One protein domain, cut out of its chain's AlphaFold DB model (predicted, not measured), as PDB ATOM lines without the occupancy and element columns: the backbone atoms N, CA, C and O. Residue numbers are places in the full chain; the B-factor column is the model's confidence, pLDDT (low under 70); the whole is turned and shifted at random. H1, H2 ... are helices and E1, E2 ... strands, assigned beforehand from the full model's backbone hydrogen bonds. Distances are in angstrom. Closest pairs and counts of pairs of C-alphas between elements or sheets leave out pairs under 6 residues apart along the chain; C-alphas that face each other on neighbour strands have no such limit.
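Overview. This is residues 5 to 61 of the 85 residues of an uncharacterized protein of Thermoplasmatales archaeon A-plasma (UniProt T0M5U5). Two hairpins, E1 with E2 and E3 with E4, spread as a V, with their turns at the far ends; E5 and the short E6 extend the first hairpin into a strongly twisted four-stranded sheet. The short helix H1 lies between the end of E4 and this sheet, which it only grazes. The 57 printed residues hold one named helix and six named strands, in the order E1, E2, E3, E4, H1, E5, E6; the class is mostly strand. The larger sheet runs E2, E1, E5, E6, the smaller E3, E4, and both are antiparallel. The whole is compact, with a radius of gyration of the C-alphas of 11.7 A and spans of 36 by 26 by 20 A.

Arrangement. E1, residues 5 to 10, and E2, residues 13 to 18, form a hairpin at 154 degrees, with N 8 and O 15 2.9 A apart. E5, residues 51 to 56, is antiparallel to E1 at 137 degrees, with N 7 and O 53 at 2.8 A. E6, residues 59 to 61, forms a hairpin with E5, with N 61 and O 54 at 2.8 A. H1, residues 42 to 48, only grazes this sheet with residues 42 to 46; its O i to N i+4 pairs are each within hydrogen-bond range. E3, residues 22 to 27, and E4, residues 30 to 36, form a hairpin, with N 25 and O 31 at 2.8 A; both are apart from E1, E2, E5 and E6. The closest C-alphas of E4 and H1, those of Leu 36 and Trp 43, are 5.9 A apart.

Along the chain. E1 begins at C-alpha 5, (265.927, 161.066, 240.162), and E6 ends at C-alpha 61, (258.730, 157.758, 233.214). From first to last C-alpha, E1 measures 15.5 A, E2 16.6 A, E3 13.9 A, E4 19.7 A, H1 10.1 A, E5 15.4 A and E6 6.5 A.

Size, cuts and confidence. The two C-alphas farthest apart, those of Asn 12 and Asn 28, are 37.0 A apart. The printed part has no cut, its links are tight, and no printed residue is under 70 in pLDDT.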
ATOM      1  N   TYR A   5     264.983 160.243 240.910       94.75
ATOM      2  CA  TYR A   5     265.927 161.066 240.162       94.75
ATOM      3  C   TYR A   5     265.202 161.798 239.041       94.75
ATOM      4  O   TYR A   5     264.401 161.195 238.337       94.75
ATOM      5  N   ALA A   6     265.501 163.077 238.845       94.38
ATOM      6  CA  ALA A   6     265.108 163.785 237.637       94.38
ATOM      7  C   ALA A   6     266.196 163.640 236.574       94.38
ATOM      8  O   ALA A   6     267.386 163.789 236.862       94.38
ATOM      9  N   ILE A   7     265.778 163.383 235.339       94.25
ATOM     10  CA  ILE A   7     266.647 163.356 234.169       94.25
ATOM     11  C   ILE A   7     266.325 164.583 233.321       94.25
ATOM     12  O   ILE A   7     265.208 164.742 232.827       94.25
ATOM     13  N   PHE A   8     267.320 165.443 233.135       90.12
ATOM     14  CA  PHE A   8     267.220 166.653 232.326       90.12
ATOM     15  C   PHE A   8     268.137 166.553 231.112       90.12
ATOM     16  O   PHE A   8     269.251 166.048 231.227       90.12
ATOM     17  N   ALA A   9     267.700 167.066 229.966       85.94
ATOM     18  CA  ALA A   9     268.592 167.312 228.838       85.94
ATOM     19  C   ALA A   9     269.256 168.687 228.999       85.94
ATOM     20  O   ALA A   9     268.585 169.666 229.333       85.94
ATOM     21  N   ASP A  10     270.557 168.762 228.758       80.81
ATOM     22  CA  ASP A  10     271.306 170.006 228.633       80.81
ATOM     23  C   ASP A  10     272.244 169.961 227.415       80.81
ATOM     24  O   ASP A  10     272.300 168.972 226.682       80.81
ATOM     25  N   ASN A  11     272.968 171.054 227.171       79.56
ATOM     26  CA  ASN A  11     273.866 171.171 226.016       79.56
ATOM     27  C   ASN A  11     275.030 170.161 226.040       79.56
ATOM     28  O   ASN A  11     275.661 169.951 225.008       79.56
ATOM     29  N   ASN A  12     275.313 169.543 227.190       78.44
ATOM     30  CA  ASN A  12     276.408 168.598 227.395       78.44
ATOM     31  C   ASN A  12     275.913 167.143 227.528       78.44
ATOM     32  O   ASN A  12     276.721 166.244 227.759       78.44
ATOM     33  N   GLY A  13     274.607 166.892 227.377       86.19
ATOM     34  CA  GLY A  13     274.009 165.561 227.419       86.19
ATOM     35  C   GLY A  13     272.821 165.463 228.373       86.19
ATOM     36  O   GLY A  13     271.933 166.312 228.391       86.19
ATOM     37  N   LYS A  14     272.751 164.358 229.123       88.69
ATOM     38  CA  LYS A  14     271.707 164.131 230.131       88.69
ATOM     39  C   LYS A  14     272.296 164.297 231.526       88.69
ATOM     40  O   LYS A  14     273.262 163.622 231.872       88.69
ATOM     41  N   VAL A  15     271.669 165.136 232.341       90.81
ATOM     42  CA  VAL A  15     271.982 165.295 233.763       90.81
ATOM     43  C   VAL A  15     270.967 164.509 234.575       90.81
ATOM     44  O   VAL A  15     269.763 164.710 234.427       90.81
ATOM     45  N   ARG A  16     271.458 163.626 235.448       92.06
ATOM     46  CA  ARG A  16     270.648 162.861 236.400       92.06
ATOM     47  C   ARG A  16     270.868 163.429 237.799       92.06
ATOM     48  O   ARG A  16     271.982 163.378 238.310       92.06
ATOM     49  N   GLU A  17     269.820 163.971 238.408       93.06
ATOM     50  CA  GLU A  17     269.878 164.670 239.698       93.06
ATOM     51  C   GLU A  17     268.950 163.990 240.708       93.06
ATOM     52  O   GLU A  17     267.804 163.678 240.387       93.06
ATOM     53  N   LYS A  18     269.443 163.721 241.920       92.88
ATOM     54  CA  LYS A  18     268.652 163.071 242.974       92.88
ATOM     55  C   LYS A  18     267.682 164.077 243.595       92.88
ATOM     56  O   LYS A  18     268.091 165.166 243.981       92.88
ATOM     57  N   LEU A  19     266.414 163.695 243.727       93.19
ATOM     58  CA  LEU A  19     265.378 164.506 244.364       93.19
ATOM     59  C   LEU A  19     265.152 164.008 245.792       93.19
ATOM     60  O   LEU A  19     264.353 163.105 246.023       93.19
ATOM     61  N   GLU A  20     265.880 164.563 246.756       90.31
ATOM     62  CA  GLU A  20     265.891 164.052 248.136       90.31
ATOM     63  C   GLU A  20     264.569 164.271 248.877       90.31
ATOM     64  O   GLU A  20     264.133 163.404 249.630       90.31
ATOM     65  N   ASN A  21     263.900 165.394 248.619       93.25
ATOM     66  CA  ASN A  21     262.647 165.746 249.278       93.25
ATOM     67  C   ASN A  21     261.479 165.542 248.317       93.25
ATOM     68  O   ASN A  21     261.137 166.419 247.522       93.25
ATOM     69  N   ASN A  22     260.879 164.358 248.383       94.75
ATOM     70  CA  ASN A  22     259.756 163.967 247.544       94.75
ATOM     71  C   ASN A  22     258.685 163.228 248.361       94.75
ATOM     72  O   ASN A  22     258.985 162.609 249.380       94.75
ATOM     73  N   PHE A  23     257.429 163.310 247.925       94.88
ATOM     74  CA  PHE A  23     256.304 162.632 248.565       94.88
ATOM     75  C   PHE A  23     255.185 162.331 247.564       94.88
ATOM     76  O   PHE A  23     255.067 162.980 246.527       94.88
ATOM     77  N   ILE A  24     254.324 161.365 247.888       95.06
ATOM     78  CA  ILE A  24     253.082 161.133 247.143       95.06
ATOM     79  C   ILE A  24     252.030 162.099 247.689       95.06
ATOM     80  O   ILE A  24     251.629 161.989 248.844       95.06
ATOM     81  N   ALA A  25     251.600 163.054 246.867       95.31
ATOM     82  CA  ALA A  25     250.567 164.024 247.220       95.31
ATOM     83  C   ALA A  25     249.149 163.449 247.064       95.31
ATOM     84  O   ALA A  25     248.241 163.838 247.792       95.31
ATOM     85  N   SER A  26     248.957 162.525 246.121       95.94
ATOM     86  CA  SER A  26     247.715 161.770 245.923       95.94
ATOM     87  C   SER A  26     248.027 160.453 245.217       95.94
ATOM     88  O   SER A  26     248.914 160.409 244.368       95.94
ATOM     89  N   GLN A  27     247.313 159.378 245.555       93.94
ATOM     90  CA  GLN A  27     247.465 158.075 244.893       93.94
ATOM     91  C   GLN A  27     246.500 157.886 243.718       93.94
ATOM     92  O   GLN A  27     246.842 157.199 242.760       93.94
ATOM     93  N   ASN A  28     245.311 158.494 243.769       92.81
ATOM     94  CA  ASN A  28     244.315 158.408 242.705       92.81
ATOM     95  C   ASN A  28     243.501 159.717 242.611       92.81
ATOM     96  O   ASN A  28     242.652 159.948 243.474       92.81
ATOM     97  N   PRO A  29     243.751 160.578 241.606       92.12
ATOM     98  CA  PRO A  29     244.804 160.461 240.588       92.12
ATOM     99  C   PRO A  29     246.213 160.545 241.198       92.12
ATOM    100  O   PRO A  29     246.393 161.153 242.256       92.12
ATOM    101  N   LEU A  30     247.214 159.941 240.546       93.00
ATOM    102  CA  LEU A  30     248.599 159.959 241.031       93.00
ATOM    103  C   LEU A  30     249.203 161.363 240.907       93.00
ATOM    104  O   LEU A  30     249.368 161.881 239.803       93.00
ATOM    105  N   TYR A  31     249.593 161.930 242.048       95.75
ATOM    106  CA  TYR A  31     250.385 163.150 242.136       95.75
ATOM    107  C   TYR A  31     251.599 162.947 243.036       95.75
ATOM    108  O   TYR A  31     251.492 162.419 244.143       95.75
ATOM    109  N   ILE A  32     252.746 163.437 242.580       95.62
ATOM    110  CA  ILE A  32     254.013 163.440 243.310       95.62
ATOM    111  C   ILE A  32     254.372 164.894 243.608       95.62
ATOM    112  O   ILE A  32     254.313 165.741 242.722       95.62
ATOM    113  N   GLY A  33     254.729 165.191 244.852       96.31
ATOM    114  CA  GLY A  33     255.283 166.475 245.258       96.31
ATOM    115  C   GLY A  33     256.801 166.390 245.364       96.31
ATOM    116  O   GLY A  33     257.319 165.484 246.014       96.31
ATOM    117  N   ILE A  34     257.513 167.334 244.753       96.25
ATOM    118  CA  ILE A  34     258.967 167.496 244.886       96.25
ATOM    119  C   ILE A  34     259.237 168.854 245.513       96.25
ATOM    120  O   ILE A  34     258.811 169.880 244.982       96.25
ATOM    121  N   ILE A  35     259.962 168.861 246.626       95.75
ATOM    122  CA  ILE A  35     260.340 170.074 247.343       95.75
ATOM    123  C   ILE A  35     261.772 170.425 246.957       95.75
ATOM    124  O   ILE A  35     262.696 169.647 247.191       95.75
ATOM    125  N   LEU A  36     261.961 171.608 246.381       95.06
ATOM    126  CA  LEU A  36     263.275 172.119 246.008       95.06
ATOM    127  C   LEU A  36     263.464 173.527 246.559       95.06
ATOM    128  O   LEU A  36     262.564 174.365 246.471       95.06
ATOM    129  N   LYS A  37     264.668 173.806 247.056       93.62
ATOM    130  CA  LYS A  37     265.081 175.172 247.366       93.62
ATOM    131  C   LYS A  37     265.269 175.947 246.050       93.62
ATOM    132  O   LYS A  37     265.840 175.380 245.116       93.62
ATOM    133  N   PRO A  38     264.837 177.217 245.945       87.56
ATOM    134  CA  PRO A  38     265.141 178.086 244.821       87.56
ATOM    135  C   PRO A  38     266.649 178.294 244.684       87.56
ATOM    136  O   PRO A  38     267.256 179.148 245.328       87.56
ATOM    137  N   SER A  39     267.273 177.465 243.855       85.12
ATOM    138  CA  SER A  39     268.706 177.475 243.570       85.12
ATOM    139  C   SER A  39     268.963 177.061 242.123       85.12
ATOM    140  O   SER A  39     268.052 176.681 241.389       85.12
ATOM    141  N   HIS A  40     270.226 177.099 241.695       80.00
ATOM    142  CA  HIS A  40     270.631 176.462 240.440       80.00
ATOM    143  C   HIS A  40     270.368 174.941 240.483       80.00
ATOM    144  O   HIS A  40     270.126 174.382 241.552       80.00
ATOM    145  N   GLY A  41     270.407 174.274 239.324       88.81
ATOM    146  CA  GLY A  41     270.175 172.826 239.219       88.81
ATOM    147  C   GLY A  41     268.720 172.473 238.916       88.81
ATOM    148  O   GLY A  41     268.084 173.139 238.088       88.81
ATOM    149  N   ALA A  42     268.194 171.425 239.558       91.25
ATOM    150  CA  ALA A  42     266.845 170.913 239.312       91.25
ATOM    151  C   ALA A  42     265.766 171.992 239.424       91.25
ATOM    152  O   ALA A  42     264.861 172.017 238.593       91.25
ATOM    153  N   TRP A  43     265.880 172.924 240.376       94.19
ATOM    154  CA  TRP A  43     264.849 173.943 240.582       94.19
ATOM    155  C   TRP A  43     264.668 174.850 239.361       94.19
ATOM    156  O   TRP A  43     263.540 175.022 238.898       94.19
ATOM    157  N   ILE A  44     265.753 175.393 238.783       92.75
ATOM    158  CA  ILE A  44     265.662 176.240 237.576       92.75
ATOM    159  C   ILE A  44     265.091 175.435 236.408       92.75
ATOM    160  O   ILE A  44     264.250 175.944 235.664       92.75
ATOM    161  N   ARG A  45     265.541 174.185 236.244       92.88
ATOM    162  CA  ARG A  45     265.106 173.328 235.137       92.88
ATOM    163  C   ARG A  45     263.618 173.001 235.250       92.88
ATOM    164  O   ARG A  45     262.882 173.245 234.303       92.88
ATOM    165  N   MET A  46     263.158 172.557 236.417       93.12
ATOM    166  CA  MET A  46     261.744 172.264 236.673       93.12
ATOM    167  C   MET A  46     260.869 173.518 236.614       93.12
ATOM    168  O   MET A  46     259.757 173.456 236.110       93.12
ATOM    169  N   SER A  47     261.376 174.672 237.053       92.31
ATOM    170  CA  SER A  47     260.648 175.949 236.991       92.31
ATOM    171  C   SER A  47     260.364 176.432 235.573       92.31
ATOM    172  O   SER A  47     259.447 177.224 235.371       92.31
ATOM    173  N   ARG A  48     261.170 176.004 234.598       91.06
ATOM    174  CA  ARG A  48     261.019 176.376 233.185       91.06
ATOM    175  C   ARG A  48     260.398 175.261 232.348       91.06
ATOM    176  O   ARG A  48     259.960 175.517 231.230       91.06
ATOM    177  N   ALA A  49     260.385 174.036 232.865       90.38
ATOM    178  CA  ALA A  49     259.899 172.871 232.157       90.38
ATOM    179  C   ALA A  49     258.401 172.651 232.398       90.38
ATOM    180  O   ALA A  49     257.878 172.897 233.481       90.38
ATOM    181  N   LYS A  50     257.710 172.142 231.375       92.50
ATOM    182  CA  LYS A  50     256.329 171.645 231.501       92.50
ATOM    183  C   LYS A  50     256.282 170.154 231.819       92.50
ATOM    184  O   LYS A  50     255.289 169.675 232.360       92.50
ATOM    185  N   THR A  51     257.343 169.434 231.469       94.38
ATOM    186  CA  THR A  51     257.494 168.006 231.720       94.38
ATOM    187  C   THR A  51     258.891 167.699 232.241       94.38
ATOM    188  O   THR A  51     259.830 168.473 232.055       94.38
ATOM    189  N   VAL A  52     259.030 166.573 232.930       95.06
ATOM    190  CA  VAL A  52     260.306 166.051 233.416       95.06
ATOM    191  C   VAL A  52     260.269 164.532 233.366       95.06
ATOM    192  O   VAL A  52     259.227 163.920 233.595       95.06
ATOM    193  N   VAL A  53     261.408 163.915 233.076       95.94
ATOM    194  CA  VAL A  53     261.554 162.467 233.206       95.94
ATOM    195  C   VAL A  53     261.988 162.169 234.632       95.94
ATOM    196  O   VAL A  53     263.045 162.635 235.062       95.94
ATOM    197  N   LEU A  54     261.178 161.406 235.362       95.00
ATOM    198  CA  LEU A  54     261.555 160.877 236.665       95.00
ATOM    199  C   LEU A  54     261.966 159.420 236.521       95.00
ATOM    200  O   LEU A  54     261.246 158.624 235.930       95.00
ATOM    201  N   GLU A  55     263.101 159.062 237.100       94.00
ATOM    202  CA  GLU A  55     263.493 157.679 237.316       94.00
ATOM    203  C   GLU A  55     263.165 157.296 238.757       94.00
ATOM    204  O   GLU A  55     263.735 157.841 239.706       94.00
ATOM    205  N   MET A  56     262.226 156.367 238.907       90.12
ATOM    206  CA  MET A  56     261.794 155.823 240.191       90.12
ATOM    207  C   MET A  56     262.063 154.326 240.181       90.12
ATOM    208  O   MET A  56     261.657 153.636 239.249       90.12
ATOM    209  N   GLU A  57     262.792 153.827 241.181       87.12
ATOM    210  CA  GLU A  57     263.161 152.400 241.266       87.12
ATOM    211  C   GLU A  57     263.861 151.878 239.990       87.12
ATOM    212  O   GLU A  57     263.669 150.743 239.561       87.12
ATOM    213  N   GLY A  58     264.658 152.740 239.346       85.69
ATOM    214  CA  GLY A  58     265.376 152.424 238.106       85.69
ATOM    215  C   GLY A  58     264.520 152.452 236.836       85.69
ATOM    216  O   GLY A  58     265.031 152.148 235.760       85.69
ATOM    217  N   LYS A  59     263.237 152.823 236.926       88.88
ATOM    218  CA  LYS A  59     262.338 152.941 235.773       88.88
ATOM    219  C   LYS A  59     262.098 154.413 235.435       88.88
ATOM    220  O   LYS A  59     261.520 155.124 236.261       88.88
ATOM    221  N   PRO A  60     262.530 154.893 234.255       92.75
ATOM    222  CA  PRO A  60     262.204 156.237 233.802       92.75
ATOM    223  C   PRO A  60     260.740 156.315 233.348       92.75
ATOM    224  O   PRO A  60     260.248 155.425 232.660       92.75
ATOM    225  N   GLY A  61     260.062 157.403 233.698       93.50
ATOM    226  CA  GLY A  61     258.730 157.758 233.214       93.50
ATOM    227  C   GLY A  61     258.618 159.264 233.004       93.50
ATOM    228  O   GLY A  61     259.303 160.038 233.676       93.50
TER     229      GLY A  61